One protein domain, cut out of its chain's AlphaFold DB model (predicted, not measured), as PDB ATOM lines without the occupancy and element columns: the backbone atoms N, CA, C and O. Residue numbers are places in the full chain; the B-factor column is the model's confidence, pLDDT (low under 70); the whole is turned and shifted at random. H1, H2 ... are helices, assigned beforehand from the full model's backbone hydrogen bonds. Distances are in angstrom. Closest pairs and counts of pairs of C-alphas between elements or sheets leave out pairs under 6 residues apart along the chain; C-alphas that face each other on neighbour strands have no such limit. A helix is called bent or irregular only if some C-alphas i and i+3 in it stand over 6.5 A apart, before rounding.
ATOM      1  N   HIS A 157      40.818   0.828 139.028       72.69
ATOM      2  CA  HIS A 157      40.881  -0.506 138.435       72.69
ATOM      3  C   HIS A 157      39.766  -0.764 137.417       72.69
ATOM      4  O   HIS A 157      40.042  -1.147 136.284       72.69
ATOM      5  N   ASP A 158      38.516  -0.456 137.758       71.44
ATOM      6  CA  ASP A 158      37.399  -0.649 136.829       71.44
ATOM      7  C   ASP A 158      37.505   0.276 135.609       71.44
ATOM      8  O   ASP A 158      37.240  -0.135 134.481       71.44
ATOM      9  N   ILE A 159      37.966   1.516 135.805       73.38
ATOM     10  CA  ILE A 159      38.196   2.482 134.719       73.38
ATOM     11  C   ILE A 159      39.314   1.987 133.794       73.38
ATOM     12  O   ILE A 159      39.228   2.142 132.576       73.38
ATOM     13  N   ILE A 160      40.350   1.372 134.361       75.94
ATOM     14  CA  ILE A 160      41.460   0.755 133.639       75.94
ATOM     15  C   ILE A 160      40.940  -0.409 132.803       75.94
ATOM     16  O   ILE A 160      41.149  -0.424 131.590       75.94
ATOM     17  N   LEU A 161      40.223  -1.349 133.422       74.50
ATOM     18  CA  LEU A 161      39.641  -2.496 132.728       74.50
ATOM     19  C   LEU A 161      38.735  -2.050 131.574       74.50
ATOM     20  O   LEU A 161      38.864  -2.567 130.466       74.50
ATOM     21  N   LEU A 162      37.871  -1.058 131.807       74.50
ATOM     22  CA  LEU A 162      37.004  -0.483 130.776       74.50
ATOM     23  C   LEU A 162      37.812   0.143 129.639       74.50
ATOM     24  O   LEU A 162      37.540  -0.141 128.475       74.50
ATOM     25  N   PHE A 163      38.830   0.944 129.960       76.75
ATOM     26  CA  PHE A 163      39.697   1.560 128.958       76.75
ATOM     27  C   PHE A 163      40.351   0.508 128.055       76.75
ATOM     28  O   PHE A 163      40.240   0.596 126.834       76.75
ATOM     29  N   PHE A 164      40.989  -0.516 128.632       75.81
ATOM     30  CA  PHE A 164      41.607  -1.577 127.836       75.81
ATOM     31  C   PHE A 164      40.579  -2.377 127.043       75.81
ATOM     32  O   PHE A 164      40.823  -2.693 125.882       75.81
ATOM     33  N   SER A 165      39.430  -2.692 127.643       76.81
ATOM     34  CA  SER A 165      38.358  -3.422 126.968       76.81
ATOM     35  C   SER A 165      37.870  -2.685 125.718       76.81
ATOM     36  O   SER A 165      37.722  -3.304 124.667       76.81
ATOM     37  N   GLU A 166      37.681  -1.364 125.792       76.81
ATOM     38  CA  GLU A 166      37.261  -0.558 124.642       76.81
ATOM     39  C   GLU A 166      38.382  -0.372 123.612       76.81
ATOM     40  O   GLU A 166      38.172  -0.567 122.415       76.81
ATOM     41  N   GLU A 167      39.598  -0.045 124.043       77.88
ATOM     42  CA  GLU A 167      40.704   0.219 123.118       77.88
ATOM     43  C   GLU A 167      41.120  -1.015 122.315       77.88
ATOM     44  O   GLU A 167      41.376  -0.922 121.111       77.88
ATOM     45  N   LEU A 168      41.108  -2.193 122.945       77.81
ATOM     46  CA  LEU A 168      41.452  -3.454 122.289       77.81
ATOM     47  C   LEU A 168      40.414  -3.886 121.236       77.81
ATOM     48  O   LEU A 168      40.733  -4.688 120.356       77.81
ATOM     49  N   LYS A 169      39.200  -3.309 121.236       75.81
ATOM     50  CA  LYS A 169      38.229  -3.492 120.135       75.81
ATOM     51  C   LYS A 169      38.652  -2.780 118.858       75.81
ATOM     52  O   LYS A 169      38.206  -3.162 117.772       75.81
ATOM     53  N   HIS A 170      39.497  -1.759 118.947       75.25
ATOM     54  CA  HIS A 170      39.825  -0.885 117.819       75.25
ATOM     55  C   HIS A 170      41.309  -0.901 117.443       75.25
ATOM     56  O   HIS A 170      41.644  -0.554 116.312       75.25
ATOM     57  N   ARG A 171      42.199  -1.299 118.358       73.94
ATOM     58  CA  ARG A 171      43.657  -1.215 118.187       73.94
ATOM     59  C   ARG A 171      44.349  -2.437 118.781       73.94
ATOM     60  O   ARG A 171      43.851  -3.015 119.738       73.94
ATOM     61  N   SER A 172      45.511  -2.801 118.238       74.19
ATOM     62  CA  SER A 172      46.362  -3.833 118.838       74.19
ATOM     63  C   SER A 172      46.937  -3.355 120.170       74.19
ATOM     64  O   SER A 172      47.235  -2.168 120.324       74.19
ATOM     65  N   LEU A 173      47.155  -4.281 121.110       73.44
ATOM     66  CA  LEU A 173      47.757  -3.965 122.409       73.44
ATOM     67  C   LEU A 173      49.061  -3.162 122.258       73.44
ATOM     68  O   LEU A 173      49.192  -2.128 122.892       73.44
ATOM     69  N   ALA A 174      49.972  -3.551 121.358       65.44
ATOM     70  CA  ALA A 174      51.226  -2.821 121.127       65.44
ATOM     71  C   ALA A 174      51.009  -1.324 120.815       65.44
ATOM     72  O   ALA A 174      51.677  -0.473 121.393       65.44
ATOM     73  N   ARG A 175      50.004  -0.993 119.991       67.62
ATOM     74  CA  ARG A 175      49.650   0.399 119.668       67.62
ATOM     75  C   ARG A 175      48.971   1.136 120.816       67.62
ATOM     76  O   ARG A 175      49.175   2.334 120.976       67.62
ATOM     77  N   VAL A 176      48.177   0.437 121.629       67.38
ATOM     78  CA  VAL A 176      47.618   1.013 122.865       67.38
ATOM     79  C   VAL A 176      48.754   1.449 123.801       67.38
ATOM     80  O   VAL A 176      48.647   2.487 124.445       67.38
ATOM     81  N   LEU A 177      49.868   0.714 123.825       63.47
ATOM     82  CA  LEU A 177      51.014   1.006 124.692       63.47
ATOM     83  C   LEU A 177      51.954   2.072 124.137       63.47
ATOM     84  O   LEU A 177      52.399   2.926 124.902       63.47
ATOM     85  N   GLU A 178      52.223   2.056 122.830       58.28
ATOM     86  CA  GLU A 178      53.045   3.078 122.169       58.28
ATOM     87  C   GLU A 178      52.415   4.476 122.256       58.28
ATOM     88  O   GLU A 178      53.134   5.466 122.375       58.28
ATOM     89  N   GLU A 179      51.080   4.574 122.246       55.28
ATOM     90  CA  GLU A 179      50.394   5.865 122.124       55.28
ATOM     91  C   GLU A 179      49.730   6.385 123.411       55.28
ATOM     92  O   GLU A 179      49.372   7.563 123.440       55.28
ATOM     93  N   LYS A 180      49.507   5.583 124.473       52.88
ATOM     94  CA  LYS A 180      48.462   5.954 125.455       52.88
ATOM     95  C   LYS A 180      48.792   6.042 126.940       52.88
ATOM     96  O   LYS A 180      47.891   6.429 127.657       52.88
ATOM     97  N   TRP A 181      49.995   5.834 127.478       54.78
ATOM     98  CA  TRP A 181      50.179   6.048 128.943       54.78
ATOM     99  C   TRP A 181      49.988   7.479 129.414       54.78
ATOM    100  O   TRP A 181      49.392   7.704 130.464       54.78
ATOM    101  N   GLN A 182      50.387   8.450 128.599       55.03
ATOM    102  CA  GLN A 182      50.061   9.848 128.863       55.03
ATOM    103  C   GLN A 182      48.571  10.109 128.633       55.03
ATOM    104  O   GLN A 182      47.935  10.647 129.524       55.03
ATOM    105  N   VAL A 183      47.978   9.615 127.541       59.41
ATOM    106  CA  VAL A 183      46.534   9.761 127.251       59.41
ATOM    107  C   VAL A 183      45.649   9.102 128.315       59.41
ATOM    108  O   VAL A 183      44.558   9.573 128.606       59.41
ATOM    109  N   VAL A 184      46.107   8.012 128.918       62.53
ATOM    110  CA  VAL A 184      45.424   7.263 129.971       62.53
ATOM    111  C   VAL A 184      45.486   8.021 131.287       62.53
ATOM    112  O   VAL A 184      44.443   8.242 131.896       62.53
ATOM    113  N   ILE A 185      46.672   8.504 131.677       61.62
ATOM    114  CA  ILE A 185      46.827   9.410 132.823       61.62
ATOM    115  C   ILE A 185      45.999  10.685 132.604       61.62
ATOM    116  O   ILE A 185      45.323  11.128 133.523       61.62
ATOM    117  N   GLU A 186      45.977  11.237 131.390       62.12
ATOM    118  CA  GLU A 186      45.169  12.400 131.003       62.12
ATOM    119  C   GLU A 186      43.664  12.117 131.057       62.12
ATOM    120  O   GLU A 186      42.890  12.947 131.527       62.12
ATOM    121  N   CYS A 187      43.230  10.939 130.608       62.84
ATOM    122  CA  CYS A 187      41.843  10.499 130.704       62.84
ATOM    123  C   CYS A 187      41.424  10.302 132.161       62.84
ATOM    124  O   CYS A 187      40.323  10.710 132.524       62.84
ATOM    125  N   TRP A 188      42.282   9.732 133.008       64.94
ATOM    126  CA  TRP A 188      42.005   9.604 134.441       64.94
ATOM    127  C   TRP A 188      42.059  10.937 135.158       64.94
ATOM    128  O   TRP A 188      41.269  11.152 136.068       64.94
ATOM    129  N   ALA A 189      42.909  11.860 134.711       61.94
ATOM    130  CA  ALA A 189      42.995  13.197 135.278       61.94
ATOM    131  C   ALA A 189      41.730  14.030 135.042       61.94
ATOM    132  O   ALA A 189      41.538  15.073 135.666       61.94
ATOM    133  N   LYS A 190      40.796  13.508 134.232       60.16
ATOM    134  CA  LYS A 190      39.436  14.032 134.151       60.16
ATOM    135  C   LYS A 190      38.585  13.768 135.403       60.16
ATOM    136  O   LYS A 190      37.571  14.435 135.613       60.16
ATOM    137  N   ASN A 191      38.997  12.843 136.271       58.59
ATOM    138  CA  ASN A 191      38.355  12.584 137.557       58.59
ATOM    139  C   ASN A 191      38.961  13.467 138.657       58.59
ATOM    140  O   ASN A 191      40.041  13.207 139.174       58.59
ATOM    141  N   LYS A 192      38.199  14.483 139.074       55.16
ATOM    142  CA  LYS A 192      38.597  15.552 140.019       55.16
ATOM    143  C   LYS A 192      38.875  15.106 141.463       55.16
ATOM    144  O   LYS A 192      39.108  15.949 142.319       55.16
ATOM    145  N   PHE A 193      38.803  13.809 141.752       60.50
ATOM    146  CA  PHE A 193      38.880  13.255 143.110       60.50
ATOM    147  C   PHE A 193      40.071  12.311 143.313       60.50
ATOM    148  O   PHE A 193      40.079  11.531 144.267       60.50
ATOM    149  N   LEU A 194      41.043  12.346 142.400       66.12
ATOM    150  CA  LEU A 194      42.235  11.507 142.455       66.12
ATOM    151  C   LEU A 194      43.415  12.290 143.013       66.12
ATOM    152  O   LEU A 194      43.733  13.383 142.540       66.12
ATOM    153  N   LEU A 195      44.081  11.699 143.996       71.31
ATOM    154  CA  LEU A 195      45.346  12.189 144.520       71.31
ATOM    155  C   LEU A 195      46.502  11.716 143.622       71.31
ATOM    156  O   LEU A 195      46.373  10.686 142.960       71.31
ATOM    157  N   PRO A 196      47.666  12.393 143.624       73.50
ATOM    158  CA  PRO A 196      48.838  11.997 142.831       73.50
ATOM    159  C   PRO A 196      49.217  10.509 142.960       73.50
ATOM    160  O   PRO A 196      49.541   9.852 141.969       73.50
ATOM    161  N   MET A 197      49.085   9.948 144.165       75.56
ATOM    162  CA  MET A 197      49.325   8.526 144.426       75.56
ATOM    163  C   MET A 197      48.318   7.595 143.744       75.56
ATOM    164  O   MET A 197      48.713   6.518 143.307       75.56
ATOM    165  N   ASP A 198      47.056   8.000 143.578       74.62
ATOM    166  CA  ASP A 198      46.060   7.192 142.861       74.62
ATOM    167  C   ASP A 198      46.458   7.010 141.387       74.62
ATOM    168  O   ASP A 198      46.274   5.933 140.816       74.62
ATOM    169  N   TYR A 199      47.078   8.027 140.778       74.69
ATOM    170  CA  TYR A 199      47.608   7.921 139.417       74.69
ATOM    171  C   TYR A 199      48.824   7.002 139.333       74.69
ATOM    172  O   TYR A 199      48.964   6.283 138.347       74.69
ATOM    173  N   LEU A 200      49.691   6.994 140.350       76.44
ATOM    174  CA  LEU A 200      50.835   6.082 140.406       76.44
ATOM    175  C   LEU A 200      50.376   4.622 140.548       76.44
ATOM    176  O   LEU A 200      50.860   3.749 139.827       76.44
ATOM    177  N   VAL A 201      49.393   4.366 141.420       76.75
ATOM    178  CA  VAL A 201      48.770   3.041 141.567       76.75
ATOM    179  C   VAL A 201      48.110   2.623 140.250       76.75
ATOM    180  O   VAL A 201      48.353   1.518 139.768       76.75
ATOM    181  N   GLY A 202      47.326   3.510 139.624       76.38
ATOM    182  CA  GLY A 202      46.716   3.258 138.316       76.38
ATOM    183  C   GLY A 202      47.742   3.007 137.209       76.38
ATOM    184  O   GLY A 202      47.560   2.106 136.393       76.38
ATOM    185  N   TYR A 203      48.860   3.737 137.208       77.31
ATOM    186  CA  TYR A 203      49.959   3.527 136.267       77.31
ATOM    187  C   TYR A 203      50.556   2.127 136.416       77.31
ATOM    188  O   TYR A 203      50.754   1.432 135.416       77.31
ATOM    189  N   CYS A 204      50.815   1.684 137.647       77.38
ATOM    190  CA  CYS A 204      51.305   0.331 137.877       77.38
ATOM    191  C   CYS A 204      50.263  -0.735 137.548       77.38
ATOM    192  O   CYS A 204      50.624  -1.815 137.086       77.38
ATOM    193  N   ASP A 205      48.978  -0.431 137.710       77.31
ATOM    194  CA  ASP A 205      47.876  -1.305 137.318       77.31
ATOM    195  C   ASP A 205      47.792  -1.513 135.800       77.31
ATOM    196  O   ASP A 205      47.860  -2.646 135.314       77.31
ATOM    197  N   ALA A 206      47.818  -0.425 135.034       76.75
ATOM    198  CA  ALA A 206      47.859  -0.487 133.578       76.75
ATOM    199  C   ALA A 206      49.168  -1.092 133.039       76.75
ATOM    200  O   ALA A 206      49.145  -1.902 132.105       76.75
ATOM    201  N   SER A 207      50.314  -0.760 133.641       77.81
ATOM    202  CA  SER A 207      51.611  -1.335 133.261       77.81
ATOM    203  C   SER A 207      51.617  -2.853 133.416       77.81
ATOM    204  O   SER A 207      52.151  -3.552 132.554       77.81
ATOM    205  N   TYR A 208      50.962  -3.372 134.459       77.50
ATOM    206  CA  TYR A 208      50.877  -4.805 134.704       77.50
ATOM    207  C   TYR A 208      50.091  -5.543 133.618       77.50
ATOM    208  O   TYR A 208      50.608  -6.501 133.039       77.50
ATOM    209  N   ILE A 209      48.898  -5.043 133.267       76.31
ATOM    210  CA  ILE A 209      48.086  -5.566 132.148       76.31
ATOM    211  C   ILE A 209      48.919  -5.624 130.870       76.31
ATOM    212  O   ILE A 209      48.883  -6.593 130.116       76.31
ATOM    213  N   SER A 210      49.695  -4.579 130.646       76.94
ATOM    214  CA  SER A 210      50.395  -4.350 129.391       76.94
ATOM    215  C   SER A 210      51.594  -5.252 129.217       76.94
ATOM    216  O   SER A 210      51.742  -5.891 128.183       76.94
ATOM    217  N   HIS A 211      52.424  -5.355 130.248       78.44
ATOM    218  CA  HIS A 211      53.573  -6.245 130.230       78.44
ATOM    219  C   HIS A 211      53.145  -7.708 130.090       78.44
ATOM    220  O   HIS A 211      53.686  -8.434 129.259       78.44
ATOM    221  N   LYS A 212      52.124  -8.126 130.849       79.62
ATOM    222  CA  LYS A 212      51.589  -9.489 130.770       79.62
ATOM    223  C   LYS A 212      50.913  -9.759 129.424       79.62
ATOM    224  O   LYS A 212      51.191 -10.775 128.795       79.62
ATOM    225  N   GLY A 213      50.127  -8.809 128.927       79.19
ATOM    226  CA  GLY A 213      49.508  -8.892 127.610       79.19
ATOM    227  C   GLY A 213      50.520  -8.956 126.462       79.19
ATOM    228  O   GLY A 213      50.292  -9.691 125.509       79.19
ATOM    229  N   LEU A 214      51.653  -8.248 126.548       79.69
ATOM    230  CA  LEU A 214      52.734  -8.344 125.559       79.69
ATOM    231  C   LEU A 214      53.445  -9.699 125.604       79.69
ATOM    232  O   LEU A 214      53.811 -10.225 124.555       79.69
ATOM    233  N   ALA A 215      53.619 -10.279 126.794       82.19
ATOM    234  CA  ALA A 215      54.343 -11.535 126.971       82.19
ATOM    235  C   ALA A 215      53.674 -12.732 126.270       82.19
ATOM    236  O   ALA A 215      54.367 -13.668 125.880       82.19
ATOM    237  N   ILE A 216      52.349 -12.707 126.081       86.12
ATOM    238  CA  ILE A 216      51.618 -13.782 125.393       86.12
ATOM    239  C   ILE A 216      51.592 -13.619 123.859       86.12
ATOM    240  O   ILE A 216      51.392 -14.598 123.140       86.12
ATOM    241  N   LEU A 217      51.830 -12.409 123.329       86.50
ATOM    242  CA  LEU A 217      51.715 -12.124 121.889       86.50
ATOM    243  C   LEU A 217      52.583 -13.010 120.983       86.50
ATOM    244  O   LEU A 217      52.046 -13.483 119.978       86.50
ATOM    245  N   PRO A 218      53.868 -13.284 121.292       88.75
ATOM    246  CA  PRO A 218      54.705 -14.111 120.422       88.75
ATOM    247  C   PRO A 218      54.135 -15.521 120.234       88.75
ATOM    248  O   PRO A 218      54.149 -16.059 119.128       88.75
ATOM    249  N   PHE A 219      53.563 -16.096 121.295       90.94
ATOM    250  CA  PHE A 219      52.971 -17.434 121.263       90.94
ATOM    251  C   PHE A 219      51.675 -17.462 120.451       90.94
ATOM    252  O   PHE A 219      51.424 -18.403 119.703       90.94
ATOM    253  N   LEU A 220      50.876 -16.394 120.530       90.50
ATOM    254  CA  LEU A 220      49.660 -16.244 119.729       90.50
ATOM    255  C   LEU A 220      49.971 -16.085 118.240       90.50
ATOM    256  O   LEU A 220      49.291 -16.675 117.403       90.50
ATOM    257  N   GLN A 221      51.003 -15.309 117.904       90.94
ATOM    258  CA  GLN A 221      51.459 -15.137 116.526       90.94
ATOM    259  C   GLN A 221      52.005 -16.449 115.957       90.94
ATOM    260  O   GLN A 221      51.643 -16.830 114.843       90.94
ATOM    261  N   MET A 222      52.813 -17.175 116.736       91.75
ATOM    262  CA  MET A 222      53.326 -18.492 116.351       91.75
ATOM    263  C   MET A 222      52.191 -19.495 116.121       91.75
ATOM    264  O   MET A 222      52.149 -20.134 115.065       91.75
ATOM    265  N   ALA A 223      51.226 -19.569 117.044       93.19
ATOM    266  CA  ALA A 223      50.033 -20.392 116.879       93.19
ATOM    267  C   ALA A 223      49.275 -20.014 115.600       93.19
ATOM    268  O   ALA A 223      48.969 -20.882 114.786       93.19
ATOM    269  N   TYR A 224      49.022 -18.721 115.376       94.31
ATOM    270  CA  TYR A 224      48.305 -18.242 114.194       94.31
ATOM    271  C   TYR A 224      48.982 -18.666 112.892       94.31
ATOM    272  O   TYR A 224      48.324 -19.236 112.021       94.31
ATOM    273  N   HIS A 225      50.285 -18.410 112.754       93.56
ATOM    274  CA  HIS A 225      51.016 -18.740 111.533       93.56
ATOM    275  C   HIS A 225      51.023 -20.245 111.263       93.56
ATOM    276  O   HIS A 225      50.778 -20.652 110.125       93.56
ATOM    277  N   SER A 226      51.209 -21.053 112.307       92.81
ATOM    278  CA  SER A 226      51.269 -22.511 112.191       92.81
ATOM    279  C   SER A 226      49.901 -23.107 111.844       92.81
ATOM    280  O   SER A 226      49.770 -23.874 110.891       92.81
ATOM    281  N   VAL A 227      48.837 -22.682 112.536       93.25
ATOM    282  CA  VAL A 227      47.460 -23.128 112.256       93.25
ATOM    283  C   VAL A 227      47.016 -22.683 110.861       93.25
ATOM    284  O   VAL A 227      46.486 -23.482 110.090       93.25
ATOM    285  N   ALA A 228      47.268 -21.425 110.484       92.19
ATOM    286  CA  ALA A 228      46.919 -20.913 109.160       92.19
ATOM    287  C   ALA A 228      47.710 -21.593 108.032       92.19
ATOM    288  O   ALA A 228      47.211 -21.701 106.910       92.19
ATOM    289  N   PHE A 229      48.944 -22.037 108.289       90.56
ATOM    290  CA  PHE A 229      49.688 -22.869 107.348       90.56
ATOM    291  C   PHE A 229      49.002 -24.221 107.161       90.56
ATOM    292  O   PHE A 229      48.682 -24.585 106.033       90.56
ATOM    293  N   VAL A 230      48.723 -24.933 108.256       89.44
ATOM    294  CA  VAL A 230      48.143 -26.284 108.217       89.44
ATOM    295  C   VAL A 230      46.769 -26.295 107.540       89.44
ATOM    296  O   VAL A 230      46.517 -27.163 106.703       89.44
ATOM    297  N   ILE A 231      45.913 -25.304 107.822       88.00
ATOM    298  CA  ILE A 231      44.611 -25.146 107.150       88.00
ATOM    299  C   ILE A 231      44.800 -24.985 105.630       88.00
ATOM    300  O   ILE A 231      44.190 -25.718 104.855       88.00
ATOM    301  N   ARG A 232      45.692 -24.086 105.189       86.06
ATOM    302  CA  ARG A 232      45.944 -23.843 103.754       86.06
ATOM    303  C   ARG A 232      46.587 -25.038 103.049       86.06
ATOM    304  O   ARG A 232      46.272 -25.307 101.893       86.06
ATOM    305  N   ALA A 233      47.499 -25.740 103.721       82.50
ATOM    306  CA  ALA A 233      48.142 -26.936 103.181       82.50
ATOM    307  C   ALA A 233      47.107 -28.039 102.908       82.50
ATOM    308  O   ALA A 233      47.131 -28.652 101.840       82.50
ATOM    309  N   LYS A 234      46.143 -28.220 103.823       78.94
ATOM    310  CA  LYS A 234      45.008 -29.133 103.639       78.94
ATOM    311  C   LYS A 234      44.093 -28.724 102.483       78.94
ATOM    312  O   LYS A 234      43.748 -29.576 101.669       78.94
ATOM    313  N   GLU A 235      43.728 -27.445 102.387       76.31
ATOM    314  CA  GLU A 235      42.835 -26.934 101.333       76.31
ATOM    315  C   GLU A 235      43.413 -27.125  99.921       76.31
ATOM    316  O   GLU A 235      42.675 -27.425  98.985       76.31
ATOM    317  N   ASN A 236      44.734 -27.010  99.767       73.06
ATOM    318  CA  ASN A 236      45.394 -27.097  98.464       73.06
ATOM    319  C   ASN A 236      45.762 -28.526  98.030       73.06
ATOM    320  O   ASN A 236      46.372 -28.685  96.972       73.06
ATOM    321  N   ALA A 237      45.444 -29.554  98.832       62.75
ATOM    322  CA  ALA A 237      45.884 -30.942  98.622       62.75
ATOM    323  C   ALA A 237      47.399 -31.073  98.334       62.75
ATOM    324  O   ALA A 237      47.848 -32.056  97.737       62.75
ATOM    325  N   ALA A 238      48.186 -30.069  98.739       56.34
ATOM    326  CA  ALA A 238      49.621 -30.045  98.550       56.34
ATOM    327  C   ALA A 238      50.212 -31.093  99.489       56.34
ATOM    328  O   ALA A 238      49.914 -31.110 100.683       56.34
ATOM    329  N   THR A 239      50.975 -32.007  98.902       54.06
ATOM    330  CA  THR A 239      51.551 -33.199  99.519       54.06
ATOM    331  C   THR A 239      52.054 -32.910 100.929       54.06
ATOM    332  O   THR A 239      52.751 -31.923 101.128       54.06
ATOM    333  N   TYR A 240      51.726 -33.781 101.885       58.94
ATOM    334  CA  TYR A 240      52.294 -33.786 103.234       58.94
ATOM    335  C   TYR A 240      53.831 -33.688 103.154       58.94
ATOM    336  O   TYR A 240      54.506 -34.673 102.856       58.94
ATOM    337  N   THR A 241      54.379 -32.483 103.333       65.69
ATOM    338  CA  THR A 241      55.821 -32.211 103.361       65.69
ATOM    339  C   THR A 241      56.339 -32.315 104.795       65.69
ATOM    340  O   THR A 241      55.567 -32.216 105.746       65.69
ATOM    341  N   SER A 242      57.657 -32.434 104.973       74.12
ATOM    342  CA  SER A 242      58.302 -32.300 106.290       74.12
ATOM    343  C   SER A 242      57.932 -30.993 107.007       74.12
ATOM    344  O   SER A 242      57.869 -30.952 108.231       74.12
ATOM    345  N   GLU A 243      57.629 -29.932 106.255       80.56
ATOM    346  CA  GLU A 243      57.152 -28.659 106.793       80.56
ATOM    347  C   GLU A 243      55.790 -28.801 107.489       80.56
ATOM    348  O   GLU A 243      55.568 -28.180 108.522       80.56
ATOM    349  N   TYR A 244      54.895 -29.663 107.001       82.31
ATOM    350  CA  TYR A 244      53.593 -29.899 107.631       82.31
ATOM    351  C   TYR A 244      53.720 -30.494 109.042       82.31
ATOM    352  O   TYR A 244      53.048 -30.032 109.966       82.31
ATOM    353  N   ASP A 245      54.599 -31.482 109.223       82.75
ATOM    354  CA  ASP A 245      54.834 -32.104 110.531       82.75
ATOM    355  C   ASP A 245      55.516 -31.132 111.502       82.75
ATOM    356  O   ASP A 245      55.117 -31.043 112.664       82.75
ATOM    357  N   VAL A 246      56.455 -30.318 111.008       88.25
ATOM    358  CA  VAL A 246      57.075 -29.233 111.787       88.25
ATOM    359  C   VAL A 246      56.028 -28.215 112.250       88.25
ATOM    360  O   VAL A 246      56.017 -27.820 113.414       88.25
ATOM    361  N   GLN A 247      55.099 -27.811 111.377       90.25
ATOM    362  CA  GLN A 247      54.038 -26.877 111.764       90.25
ATOM    363  C   GLN A 247      53.068 -27.496 112.778       90.25
ATOM    364  O   GLN A 247      52.627 -26.803 113.692       90.25
ATOM    365  N   LYS A 248      52.770 -28.798 112.688       88.56
ATOM    366  CA  LYS A 248      52.001 -29.504 113.727       88.56
ATOM    367  C   LYS A 248      52.705 -29.502 115.081       88.56
ATOM    368  O   LYS A 248      52.051 -29.279 116.100       88.56
ATOM    369  N   GLU A 249      54.018 -29.707 115.100       91.12
ATOM    370  CA  GLU A 249      54.811 -29.610 116.325       91.12
ATOM    371  C   GLU A 249      54.766 -28.187 116.902       91.12
ATOM    372  O   GLU A 249      54.504 -28.008 118.094       91.12
ATOM    373  N   TYR A 250      54.916 -27.155 116.063       92.88
ATOM    374  CA  TYR A 250      54.778 -25.763 116.503       92.88
ATOM    375  C   TYR A 250      53.392 -25.438 117.049       92.88
ATOM    376  O   TYR A 250      53.297 -24.683 118.019       92.88
ATOM    377  N   ILE A 251      52.324 -26.018 116.497       93.31
ATOM    378  CA  ILE A 251      50.969 -25.869 117.045       93.31
ATOM    379  C   ILE A 251      50.913 -26.439 118.462       93.31
ATOM    380  O   ILE A 251      50.470 -25.742 119.376       93.31
ATOM    381  N   GLN A 252      51.402 -27.662 118.669       91.50
ATOM    382  CA  GLN A 252      51.395 -28.292 119.989       91.50
ATOM    383  C   GLN A 252      52.221 -27.495 121.008       91.50
ATOM    384  O   GLN A 252      51.734 -27.190 122.097       91.50
ATOM    385  N   ASN A 253      53.427 -27.077 120.624       93.44
ATOM    386  CA  ASN A 253      54.297 -26.261 121.470       93.44
ATOM    387  C   ASN A 253      53.658 -24.903 121.798       93.44
ATOM    388  O   ASN A 253      53.711 -24.448 122.940       93.44
ATOM    389  N   SER A 254      52.999 -24.269 120.823       93.06
ATOM    390  CA  SER A 254      52.321 -22.987 121.037       93.06
ATOM    391  C   SER A 254      51.145 -23.124 122.003       93.06
ATOM    392  O   SER A 254      50.967 -22.254 122.853       93.06
ATOM    393  N   LYS A 255      50.371 -24.219 121.935       93.12
ATOM    394  CA  LYS A 255      49.286 -24.506 122.893       93.12
ATOM    395  C   LYS A 255      49.818 -24.567 124.328       93.12
ATOM    396  O   LYS A 255      49.297 -23.881 125.209       93.12
ATOM    397  N   GLU A 256      50.904 -25.305 124.554       93.19
ATOM    398  CA  GLU A 256      51.540 -25.413 125.874       93.19
ATOM    399  C   GLU A 256      52.121 -24.082 126.372       93.19
ATOM    400  O   GLU A 256      52.006 -23.756 127.558       93.19
ATOM    401  N   GLN A 257      52.715 -23.284 125.484       93.19
ATOM    402  CA  GLN A 257      53.262 -21.970 125.830       93.19
ATOM    403  C   GLN A 257      52.160 -20.953 126.154       93.19
ATOM    404  O   GLN A 257      52.277 -20.227 127.142       93.19
ATOM    405  N   ILE A 258      51.063 -20.945 125.390       92.00
ATOM    406  CA  ILE A 258      49.872 -20.133 125.674       92.00
ATOM    407  C   ILE A 258      49.297 -20.514 127.044       92.00
ATOM    408  O   ILE A 258      49.095 -19.634 127.880       92.00
ATOM    409  N   ALA A 259      49.105 -21.809 127.312       91.94
ATOM    410  CA  ALA A 259      48.615 -22.302 128.599       91.94
ATOM    411  C   ALA A 259      49.520 -21.908 129.769       91.94
ATOM    412  O   ALA A 259      49.050 -21.332 130.750       91.94
ATOM    413  N   SER A 260      50.825 -22.142 129.641       92.38
ATOM    414  CA  SER A 260      51.804 -21.789 130.674       92.38
ATOM    415  C   SER A 260      51.830 -20.282 130.938       92.38
ATOM    416  O   SER A 260      51.842 -19.853 132.091       92.38
ATOM    417  N   SER A 261      51.783 -19.470 129.875       90.00
ATOM    418  CA  SER A 261      51.734 -18.011 129.975       90.00
ATOM    419  C   SER A 261      50.460 -17.546 130.682       90.00
ATOM    420  O   SER A 261      50.536 -16.746 131.611       90.00
ATOM    421  N   MET A 262      49.296 -18.090 130.317       88.94
ATOM    422  CA  MET A 262      48.019 -17.735 130.941       88.94
ATOM    423  C   MET A 262      47.934 -18.127 132.414       88.94
ATOM    424  O   MET A 262      47.469 -17.323 133.217       88.94
ATOM    425  N   ILE A 263      48.424 -19.310 132.788       89.56
ATOM    426  CA  ILE A 263      48.503 -19.742 134.192       89.56
ATOM    427  C   ILE A 263      49.417 -18.808 134.991       89.56
ATOM    428  O   ILE A 263      49.057 -18.367 136.086       89.56
ATOM    429  N   GLY A 264      50.589 -18.483 134.435       87.12
ATOM    430  CA  GLY A 264      51.528 -17.546 135.046       87.12
ATOM    431  C   GLY A 264      50.894 -16.174 135.250       87.12
ATOM    432  O   GLY A 264      50.915 -15.652 136.360       87.12
ATOM    433  N   MET A 265      50.248 -15.630 134.212       86.06
ATOM    434  CA  MET A 265      49.500 -14.373 134.290       86.06
ATOM    435  C   MET A 265      48.398 -14.424 135.352       86.06
ATOM    436  O   MET A 265      48.312 -13.509 136.163       86.06
ATOM    437  N   PHE A 266      47.581 -15.479 135.382       85.75
ATOM    438  CA  PHE A 266      46.501 -15.643 136.356       85.75
ATOM    439  C   PHE A 266      47.025 -15.650 137.797       85.75
ATOM    440  O   PHE A 266      46.533 -14.905 138.646       85.75
ATOM    441  N   THR A 267      48.065 -16.444 138.058       83.00
ATOM    442  CA  THR A 267      48.695 -16.558 139.381       83.00
ATOM    443  C   THR A 267      49.270 -15.216 139.829       83.00
ATOM    444  O   THR A 267      49.053 -14.777 140.959       83.00
ATOM    445  N   ASP A 268      49.946 -14.530 138.912       78.88
ATOM    446  CA  ASP A 268      50.528 -13.214 139.135       78.88
ATOM    447  C   ASP A 268      49.462 -12.146 139.406       78.88
ATOM    448  O   ASP A 268      49.578 -11.387 140.370       78.88
ATOM    449  N   PHE A 269      48.388 -12.111 138.615       78.50
ATOM    450  CA  PHE A 269      47.260 -11.210 138.839       78.50
ATOM    451  C   PHE A 269      46.598 -11.477 140.192       78.50
ATOM    452  O   PHE A 269      46.335 -10.532 140.932       78.50
ATOM    453  N   LYS A 270      46.384 -12.745 140.565       77.19
ATOM    454  CA  LYS A 270      45.818 -13.127 141.867       77.19
ATOM    455  C   LYS A 270      46.711 -12.680 143.024       77.19
ATOM    456  O   LYS A 270      46.208 -12.095 143.981       77.19
ATOM    457  N   LYS A 271      48.030 -12.871 142.906       74.06
ATOM    458  CA  LYS A 271      49.019 -12.400 143.889       74.06
ATOM    459  C   LYS A 271      48.977 -10.881 144.087       74.06
ATOM    460  O   LYS A 271      49.218 -10.395 145.185       74.06
ATOM    461  N   HIS A 272      48.647 -10.139 143.035       69.56
ATOM    462  CA  HIS A 272      48.495  -8.683 143.068       69.56
ATOM    463  C   HIS A 272      47.046  -8.231 143.303       69.56
ATOM    464  O   HIS A 272      46.736  -7.065 143.077       69.56
ATOM    465  N   HIS A 273      46.163  -9.136 143.744       68.75
ATOM    466  CA  HIS A 273      44.742  -8.885 143.995       68.75
ATOM    467  C   HIS A 273      43.954  -8.343 142.789       68.75
ATOM    468  O   HIS A 273      42.983  -7.614 142.949       68.75
ATOM    469  N   ARG A 274      44.337  -8.712 141.564       72.00
ATOM    470  CA  ARG A 274      43.735  -8.236 140.305       72.00
ATOM    471  C   ARG A 274      43.171  -9.369 139.429       72.00
ATOM    472  O   ARG A 274      43.394  -9.361 138.217       72.00
ATOM    473  N   PRO A 275      42.435 -10.355 139.979       66.56
ATOM    474  CA  PRO A 275      41.999 -11.526 139.213       66.56
ATOM    475  C   PRO A 275      41.105 -11.163 138.014       66.56
ATOM    476  O   PRO A 275      41.121 -11.853 136.998       66.56
ATOM    477  N   ASN A 276      40.389 -10.037 138.074       69.50
ATOM    478  CA  ASN A 276      39.490  -9.584 137.010       69.50
ATOM    479  C   ASN A 276      40.219  -9.216 135.703       69.50
ATOM    480  O   ASN A 276      39.599  -9.219 134.640       69.50
ATOM    481  N   MET A 277      41.533  -8.962 135.738       71.62
ATOM    482  CA  MET A 277      42.340  -8.667 134.540       71.62
ATOM    483  C   MET A 277      42.416  -9.828 133.555       71.62
ATOM    484  O   MET A 277      42.615  -9.629 132.359       71.62
ATOM    485  N   VAL A 278      42.206 -11.042 134.050       70.00
ATOM    486  CA  VAL A 278      42.168 -12.277 133.268       70.00
ATOM    487  C   VAL A 278      41.065 -12.219 132.198       70.00
ATOM    488  O   VAL A 278      41.213 -12.777 131.111       70.00
ATOM    489  N   SER A 279      39.995 -11.454 132.447       75.19
ATOM    490  CA  SER A 279      38.918 -11.217 131.477       75.19
ATOM    491  C   SER A 279      39.357 -10.443 130.224       75.19
ATOM    492  O   SER A 279      38.685 -10.525 129.198       75.19
ATOM    493  N   LEU A 280      40.494  -9.735 130.264       75.88
ATOM    494  CA  LEU A 280      41.022  -8.979 129.123       75.88
ATOM    495  C   LEU A 280      41.787  -9.857 128.124       75.88
ATOM    496  O   LEU A 280      41.986  -9.436 126.983       75.88
ATOM    497  N   ILE A 281      42.204 -11.069 128.512       76.50
ATOM    498  CA  ILE A 281      43.042 -11.950 127.681       76.50
ATOM    499  C   ILE A 281      42.399 -12.235 126.305       76.50
ATOM    500  O   ILE A 281      43.079 -12.043 125.292       76.50
ATOM    501  N   PRO A 282      41.103 -12.598 126.196       75.44
ATOM    502  CA  PRO A 282      40.456 -12.793 124.895       75.44
ATOM    503  C   PRO A 282      40.473 -11.541 124.002       75.44
ATOM    504  O   PRO A 282      40.683 -11.640 122.788       75.44
ATOM    505  N   SER A 283      40.295 -10.352 124.588       79.25
ATOM    506  CA  SER A 283      40.339  -9.077 123.858       79.25
ATOM    507  C   SER A 283      41.750  -8.758 123.366       79.25
ATOM    508  O   SER A 283      41.916  -8.336 122.222       79.25
ATOM    509  N   ILE A 284      42.778  -9.033 124.179       77.56
ATOM    510  CA  ILE A 284      44.190  -8.888 123.790       77.56
ATOM    511  C   ILE A 284      44.479  -9.732 122.543       77.56
ATOM    512  O   ILE A 284      45.050  -9.225 121.577       77.56
ATOM    513  N   ILE A 285      44.010 -10.978 122.514       73.62
ATOM    514  CA  ILE A 285      44.212 -11.901 121.387       73.62
ATOM    515  C   ILE A 285      43.502 -11.415 120.130       73.62
ATOM    516  O   ILE A 285      44.107 -11.338 119.061       73.62
ATOM    517  N   THR A 286      42.229 -11.042 120.264       77.38
ATOM    518  CA  THR A 286      41.415 -10.555 119.140       77.38
ATOM    519  C   THR A 286      42.006  -9.281 118.529       77.38
ATOM    520  O   THR A 286      41.878  -9.039 117.329       77.38
ATOM    521  N   SER A 287      42.691  -8.472 119.341       80.75
ATOM    522  CA  SER A 287      43.392  -7.270 118.887       80.75
ATOM    523  C   SER A 287      44.705  -7.556 118.142       80.75
ATOM    524  O   SER A 287      45.164  -6.719 117.365       80.75
ATOM    525  N   ALA A 288      45.321  -8.715 118.394       81.38
ATOM    526  CA  ALA A 288      46.655  -9.064 117.914       81.38
ATOM    527  C   ALA A 288      46.652  -9.924 116.642       81.38
ATOM    528  O   ALA A 288      47.663  -9.973 115.943       81.38
ATOM    529  N   LEU A 289      45.539 -10.599 116.348       88.00
ATOM    530  CA  LEU A 289      45.419 -11.553 115.245       88.00
ATOM    531  C   LEU A 289      44.416 -11.082 114.168       88.00
ATOM    532  O   LEU A 289      43.497 -10.316 114.466       88.00
ATOM    533  N   PRO A 290      44.535 -11.546 112.908       88.50
ATOM    534  CA  PRO A 290      43.591 -11.209 111.836       88.50
ATOM    535  C   PRO A 290      42.158 -11.685 112.129       88.50
ATOM    536  O   PRO A 290      41.911 -12.888 112.205       88.50
ATOM    537  N   ARG A 291      41.203 -10.756 112.266       81.50
ATOM    538  CA  ARG A 291      39.859 -11.012 112.832       81.50
ATOM    539  C   ARG A 291      39.028 -12.063 112.091       81.50
ATOM    540  O   ARG A 291      38.344 -12.859 112.729       81.50
ATOM    541  N   ASP A 292      39.118 -12.101 110.766       85.00
ATOM    542  CA  ASP A 292      38.253 -12.951 109.936       85.00
ATOM    543  C   ASP A 292      38.842 -14.335 109.625       85.00
ATOM    544  O   ASP A 292      38.200 -15.156 108.968       85.00
ATOM    545  N   SER A 293      40.040 -14.639 110.126       90.50
ATOM    546  CA  SER A 293      40.699 -15.922 109.872       90.50
ATOM    547  C   SER A 293      40.088 -17.061 110.695       90.50
ATOM    548  O   SER A 293      39.873 -16.923 111.902       90.50
ATOM    549  N   LYS A 294      39.885 -18.229 110.062       90.88
ATOM    550  CA  LYS A 294      39.515 -19.479 110.755       90.88
ATOM    551  C   LYS A 294      40.503 -19.810 111.882       90.88
ATOM    552  O   LYS A 294      40.074 -20.139 112.982       90.88
ATOM    553  N   ALA A 295      41.804 -19.628 111.632       92.19
ATOM    554  CA  ALA A 295      42.858 -19.848 112.623       92.19
ATOM    555  C   ALA A 295      42.710 -18.923 113.843       92.19
ATOM    556  O   ALA A 295      42.839 -19.356 114.981       92.19
ATOM    557  N   THR A 296      42.384 -17.648 113.625       92.19
ATOM    558  CA  THR A 296      42.148 -16.708 114.730       92.19
ATOM    559  C   THR A 296      40.949 -17.125 115.568       92.19
ATOM    560  O   THR A 296      41.030 -17.137 116.793       92.19
ATOM    561  N   LYS A 297      39.838 -17.494 114.921       91.94
ATOM    562  CA  LYS A 297      38.612 -17.911 115.615       91.94
ATOM    563  C   LYS A 297      38.854 -19.141 116.494       91.94
ATOM    564  O   LYS A 297      38.381 -19.170 117.631       91.94
ATOM    565  N   SER A 298      39.616 -20.118 116.004       93.81
ATOM    566  CA  SER A 298      39.947 -21.320 116.772       93.81
ATOM    567  C   SER A 298      40.881 -21.026 117.946       93.81
ATOM    568  O   SER A 298      40.604 -21.468 119.059       93.81
ATOM    569  N   ILE A 299      41.912 -20.196 117.750       93.50
ATOM    570  CA  ILE A 299      42.824 -19.761 118.824       93.50
ATOM    571  C   ILE A 299      42.073 -18.981 119.910       93.50
ATOM    572  O   ILE A 299      42.263 -19.241 121.096       93.50
ATOM    573  N   VAL A 300      41.184 -18.056 119.531       91.38
ATOM    574  CA  VAL A 300      40.356 -17.305 120.493       91.38
ATOM    575  C   VAL A 300      39.486 -18.256 121.312       91.38
ATOM    576  O   VAL A 300      39.446 -18.138 122.537       91.38
ATOM    577  N   LYS A 301      38.834 -19.231 120.666       92.19
ATOM    578  CA  LYS A 301      38.007 -20.231 121.355       92.19
ATOM    579  C   LYS A 301      38.844 -21.109 122.293       92.19
ATOM    580  O   LYS A 301      38.420 -21.354 123.419       92.19
ATOM    581  N   TYR A 302      40.036 -21.530 121.867       93.25
ATOM    582  CA  TYR A 302      40.970 -22.298 122.699       93.25
ATOM    583  C   TYR A 302      41.346 -21.522 123.963       93.25
ATOM    584  O   TYR A 302      41.219 -22.039 125.070       93.25
ATOM    585  N   VAL A 303      41.714 -20.247 123.818       91.31
ATOM    586  CA  VAL A 303      42.060 -19.400 124.963       91.31
ATOM    587  C   VAL A 303      40.860 -19.152 125.874       91.31
ATOM    588  O   VAL A 303      41.011 -19.185 127.090       91.31
ATOM    589  N   GLN A 304      39.655 -18.953 125.342       90.38
ATOM    590  CA  GLN A 304      38.456 -18.820 126.176       90.38
ATOM    591  C   GLN A 304      38.207 -20.073 127.029       90.38
ATOM    592  O   GLN A 304      37.956 -19.947 128.227       90.38
ATOM    593  N   LEU A 305      38.323 -21.271 126.443       91.94
ATOM    594  CA  LEU A 305      38.204 -22.539 127.173       91.94
ATOM    595  C   LEU A 305      39.289 -22.677 128.240       91.94
ATOM    596  O   LEU A 305      38.993 -22.991 129.391       91.94
ATOM    597  N   LEU A 306      40.530 -22.381 127.867       91.44
ATOM    598  CA  LEU A 306      41.673 -22.404 128.764       91.44
ATOM    599  C   LEU A 306      41.485 -21.446 129.944       91.44
ATOM    600  O   LEU A 306      41.722 -21.820 131.087       91.44
ATOM    601  N   ASN A 307      40.989 -20.239 129.681       88.94
ATOM    602  CA  ASN A 307      40.708 -19.240 130.700       88.94
ATOM    603  C   ASN A 307      39.681 -19.736 131.723       88.94
ATOM    604  O   ASN A 307      39.902 -19.642 132.928       88.94
ATOM    605  N   MET A 308      38.573 -20.300 131.235       89.06
ATOM    606  CA  MET A 308      37.553 -20.896 132.098       89.06
ATOM    607  C   MET A 308      38.126 -22.056 132.913       89.06
ATOM    608  O   MET A 308      37.849 -22.152 134.104       89.06
ATOM    609  N   GLN A 309      38.952 -22.908 132.302       91.25
ATOM    610  CA  GLN A 309      39.527 -24.057 132.992       91.25
ATOM    611  C   GLN A 309      40.519 -23.652 134.086       91.25
ATOM    612  O   GLN A 309      40.494 -24.241 135.163       91.25
ATOM    613  N   ILE A 310      41.349 -22.632 133.846       89.56
ATOM    614  CA  ILE A 310      42.255 -22.070 134.860       89.56
ATOM    615  C   ILE A 310      41.449 -21.559 136.059       89.56
ATOM    616  O   ILE A 310      41.742 -21.925 137.195       89.56
ATOM    617  N   ILE A 311      40.406 -20.766 135.802       87.06
ATOM    618  CA  ILE A 311      39.533 -20.216 136.846       87.06
ATOM    619  C   ILE A 311      38.857 -21.344 137.638       87.06
ATOM    620  O   ILE A 311      38.880 -21.337 138.866       87.06
ATOM    621  N   ASN A 312      38.293 -22.339 136.951       89.31
ATOM    622  CA  ASN A 312      37.616 -23.466 137.590       89.31
ATOM    623  C   ASN A 312      38.566 -24.293 138.463       89.31
ATOM    624  O   ASN A 312      38.209 -24.644 139.586       89.31
ATOM    625  N   SER A 313      39.772 -24.587 137.970       88.81
ATOM    626  CA  SER A 313      40.767 -25.339 138.735       88.81
ATOM    627  C   SER A 313      41.278 -24.559 139.948       88.81
ATOM    628  O   SER A 313      41.484 -25.167 140.996       88.81
ATOM    629  N   ASP A 314      41.399 -23.231 139.863       87.31
ATOM    630  CA  ASP A 314      41.715 -22.389 141.025       87.31
ATOM    631  C   ASP A 314      40.603 -22.430 142.086       87.31
ATOM    632  O   ASP A 314      40.884 -22.658 143.263       87.31
ATOM    633  N   TYR A 315      39.334 -22.289 141.679       85.69
ATOM    634  CA  TYR A 315      38.191 -22.382 142.598       85.69
ATOM    635  C   TYR A 315      38.055 -23.760 143.252       85.69
ATOM    636  O   TYR A 315      37.650 -23.853 144.410       85.69
ATOM    637  N   ALA A 316      38.394 -24.823 142.528       86.94
ATOM    638  CA  ALA A 316      38.352 -26.191 143.030       86.94
ATOM    639  C   ALA A 316      39.587 -26.578 143.874       86.94
ATOM    640  O   ALA A 316      39.623 -27.680 144.419       86.94
ATOM    641  N   GLY A 317      40.591 -25.697 144.003       84.31
ATOM    642  CA  GLY A 317      41.828 -25.979 144.742       84.31
ATOM    643  C   GLY A 317      42.713 -27.039 144.075       84.31
ATOM    644  O   GLY A 317      43.450 -27.757 144.751       84.31
ATOM    645  N   GLU A 318      42.613 -27.177 142.756       87.88
ATOM    646  CA  GLU A 318      43.318 -28.192 141.981       87.88
ATOM    647  C   GLU A 318      44.710 -27.729 141.519       87.88
ATOM    648  O   GLU A 318      45.074 -26.555 141.584       87.88
ATOM    649  N   SER A 319      45.493 -28.674 140.986       82.81
ATOM    650  CA  SER A 319      46.764 -28.387 140.311       82.81
ATOM    651  C   SER A 319      46.573 -27.376 139.175       82.81
ATOM    652  O   SER A 319      45.840 -27.635 138.219       82.81
ATOM    653  N   MET A 320      47.303 -26.259 139.246       85.81
ATOM    654  CA  MET A 320      47.466 -25.304 138.144       85.81
ATOM    655  C   MET A 320      48.676 -25.650 137.254       85.81
ATOM    656  O   MET A 320      49.319 -24.768 136.694       85.81
ATOM    657  N   ASN A 321      49.037 -26.932 137.121       90.31
ATOM    658  CA  ASN A 321      50.057 -27.347 136.157       90.31
ATOM    659  C   ASN A 321      49.507 -27.277 134.723       90.31
ATOM    660  O   ASN A 321      48.415 -27.768 134.444       90.31
ATOM    661  N   CYS A 322      50.302 -26.741 133.793       89.56
ATOM    662  CA  CYS A 322      49.957 -26.623 132.373       89.56
ATOM    663  C   CYS A 322      49.391 -27.922 131.767       89.56
ATOM    664  O   CYS A 322      48.322 -27.904 131.156       89.56
ATOM    665  N   LYS A 323      50.052 -29.065 131.991       89.56
ATOM    666  CA  LYS A 323      49.620 -30.352 131.423       89.56
ATOM    667  C   LYS A 323      48.277 -30.813 131.982       89.56
ATOM    668  O   LYS A 323      47.501 -31.424 131.252       89.56
ATOM    669  N   ASP A 324      48.001 -30.528 133.251       90.00
ATOM    670  CA  ASP A 324      46.748 -30.920 133.899       90.00
ATOM    671  C   ASP A 324      45.586 -30.060 133.399       90.00
ATOM    672  O   ASP A 324      44.525 -30.588 133.078       90.00
ATOM    673  N   ILE A 325      45.808 -28.750 133.262       91.38
ATOM    674  CA  ILE A 325      44.815 -27.815 132.723       91.38
ATOM    675  C   ILE A 325      44.473 -28.166 131.269       91.38
ATOM    676  O   ILE A 325      43.293 -28.275 130.941       91.38
ATOM    677  N   ILE A 326      45.471 -28.417 130.411       91.38
ATOM    678  CA  ILE A 326      45.232 -28.790 129.005       91.38
ATOM    679  C   ILE A 326      44.427 -30.093 128.906       91.38
ATOM    680  O   ILE A 326      43.483 -30.168 128.126       91.38
ATOM    681  N   LYS A 327      44.747 -31.108 129.720       90.38
ATOM    682  CA  LYS A 327      44.025 -32.396 129.723       90.38
ATOM    683  C   LYS A 327      42.563 -32.289 130.155       90.38
ATOM    684  O   LYS A 327      41.781 -33.179 129.837       90.38
ATOM    685  N   LYS A 328      42.206 -31.247 130.906       90.56
ATOM    686  CA  LYS A 328      40.836 -31.004 131.379       90.56
ATOM    687  C   LYS A 328      39.982 -30.233 130.375       90.56
ATOM    688  O   LYS A 328      38.783 -30.083 130.599       90.56
ATOM    689  N   LEU A 329      40.565 -29.745 129.278       90.62
ATOM    690  CA  LEU A 329      39.791 -29.119 128.213       90.62
ATOM    691  C   LEU A 329      38.852 -30.155 127.588       90.62
ATOM    692  O   LEU A 329      39.277 -31.240 127.201       90.62
ATOM    693  N   ALA A 330      37.567 -29.808 127.482       86.12
ATOM    694  CA  ALA A 330      36.547 -30.707 126.942       86.12
ATOM    695  C   ALA A 330      36.803 -31.094 125.473       86.12
ATOM    696  O   ALA A 330      36.382 -32.159 125.033       86.12
ATOM    697  N   PHE A 331      37.459 -30.212 124.721       91.56
ATOM    698  CA  PHE A 331      37.885 -30.406 123.339       91.56
ATOM    699  C   PHE A 331      38.955 -29.364 122.984       91.56
ATOM    700  O   PHE A 331      39.158 -28.398 123.728       91.56
ATOM    701  N   ASP A 332      39.606 -29.543 121.835       92.50
ATOM    702  CA  ASP A 332      40.613 -28.620 121.316       92.50
ATOM    703  C   ASP A 332      40.109 -27.941 120.027       92.50
ATOM    704  O   ASP A 332      40.157 -28.536 118.949       92.50
ATOM    705  N   PRO A 333      39.650 -26.674 120.101       93.25
ATOM    706  CA  PRO A 333      39.163 -25.936 118.939       93.25
ATOM    707  C   PRO A 333      40.168 -25.819 117.795       93.25
ATOM    708  O   PRO A 333      39.758 -25.660 116.644       93.25
ATOM    709  N   ILE A 334      41.470 -25.809 118.101       93.19
ATOM    710  CA  ILE A 334      42.520 -25.689 117.092       93.19
ATOM    711  C   ILE A 334      42.606 -27.000 116.319       93.19
ATOM    712  O   ILE A 334      42.548 -26.973 115.088       93.19
ATOM    713  N   ASP A 335      42.673 -28.125 117.030       91.50
ATOM    714  CA  ASP A 335      42.733 -29.448 116.409       91.50
ATOM    715  C   ASP A 335      41.440 -29.753 115.635       91.50
ATOM    716  O   ASP A 335      41.522 -30.236 114.506       91.50
ATOM    717  N   ASP A 336      40.268 -29.370 116.157       90.31
ATOM    718  CA  ASP A 336      38.976 -29.502 115.465       90.31
ATOM    719  C   ASP A 336      38.953 -28.721 114.144       90.31
ATOM    720  O   ASP A 336      38.568 -29.248 113.102       90.31
ATOM    721  N   THR A 337      39.422 -27.469 114.162       90.19
ATOM    722  CA  THR A 337      39.469 -26.613 112.962       90.19
ATOM    723  C   THR A 337      40.441 -27.160 111.919       90.19
ATOM    724  O   THR A 337      40.229 -27.010 110.718       90.19
ATOM    725  N   ILE A 338      41.526 -27.793 112.365       86.94
ATOM    726  CA  ILE A 338      42.460 -28.483 111.475       86.94
ATOM    727  C   ILE A 338      41.828 -29.769 110.941       86.94
ATOM    728  O   ILE A 338      42.100 -30.139 109.801       86.94
ATOM    729  N   ALA A 339      41.037 -30.477 111.747       81.62
ATOM    730  CA  ALA A 339      40.419 -31.750 111.403       81.62
ATOM    731  C   ALA A 339      39.222 -31.616 110.451       81.62
ATOM    732  O   ALA A 339      39.022 -32.550 109.677       81.62
ATOM    733  N   GLU A 340      38.493 -30.489 110.470       78.56
ATOM    734  CA  GLU A 340      37.358 -30.211 109.572       78.56
ATOM    735  C   GLU A 340      37.666 -30.649 108.128       78.56
ATOM    736  O   GLU A 340      38.641 -30.212 107.504       78.56
TER     737      GLU A 340
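What this domain is: This is residues 157 to 340 of the 356 residues of an uncharacterized protein of Thelohanellus kitauei (UniProt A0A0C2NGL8). A long bent helix, H3, and H4, folded back along its second arm, make one side of a flat slab; on the other side H1, H5 and H6 stand side by side in a row. H2 packs on H3a near one end of the slab, H8 on H3b and H6 nearer the other end, and H7 on H4 and H6 at an edge; residues 190 to 197 stick out. You have 184 printed residues with eight named helices, H1 to H8 in chain order, and no named strand: the class is all helix. The whole is compact, with a radius of gyration of the C-alphas of 18.3 A and spans of 64 by 38 by 20 A.

How they stand to each other: Start with H3, residues 196 to 235, assigned as one helix by its hydrogen bonds but bent, with C-alphas 215 and 218 7.0 A apart. Its arms H3a, residues 196 to 215, and H3b, 218 to 235, stand at a shallow tilt of 34 degrees, only just short of steep. H3b forms a hairpin with H4, residues 242 to 271, whose residues 244 to 258 alone touch it, closest at C-alphas Ser 226 and Gln 247, 5.2 A. H4, H5, residues 275 to 288, and H6, residues 294 to 315, form an up-and-down bundle, each running against the one before; C-alphas Pro 282 and Val 300 are the closest of H5 and H6, 6.3 A, at a shallow tilt of 9 degrees. H1, residues 157 to 167, touches residues 277 to 283 of H5 alone, closest at C-alphas Ser 165 and Leu 280, 6.5 A. H2, residues 173 to 188, makes a hairpin with H3a, closest at C-alphas Ile 185 and Tyr 199, 6.8 A. H7, residues 322 to 327, touches residues 256 to 263 of H4 alone, closest at C-alphas Ser 260 and Cys 322, 5.4 A. H8, residues 333 to 339, touches residues 294 to 302 of H6 alone, closest at C-alphas Ser 298 and Ile 334, 5.1 A. Every O i to N i+4 pair is within hydrogen-bond range in H1, H3a, H3b, H4, H6, H7 and H8, but 9 of 12 in H2 and 5 of 10 in H5.

Where its parts are: Find C-alpha 196 at (48.838, 11.997, 142.831); from there H3a runs 28.9 A, and H3b 25.9 A to C-alpha 235 at (42.835, -26.934, 101.333). H4 measures 43.5 A and H6 32.0 A. H2 is irregular, with C-alphas 178 and 181 7.9 A apart, and H5 only just, with C-alphas 279 and 282 6.9 A apart. H8 ends at C-alpha 339, (40.419, -31.750, 111.403).

The domain as a whole: The farthest C-alphas, Phe 193 and Thr 239, are 65.0 A apart. The printed part has no cut and no long link. Its mean pLDDT is 80.6, with residues 174 to 194, 237 to 241, 272 to 273 and 275 to 276 under 70.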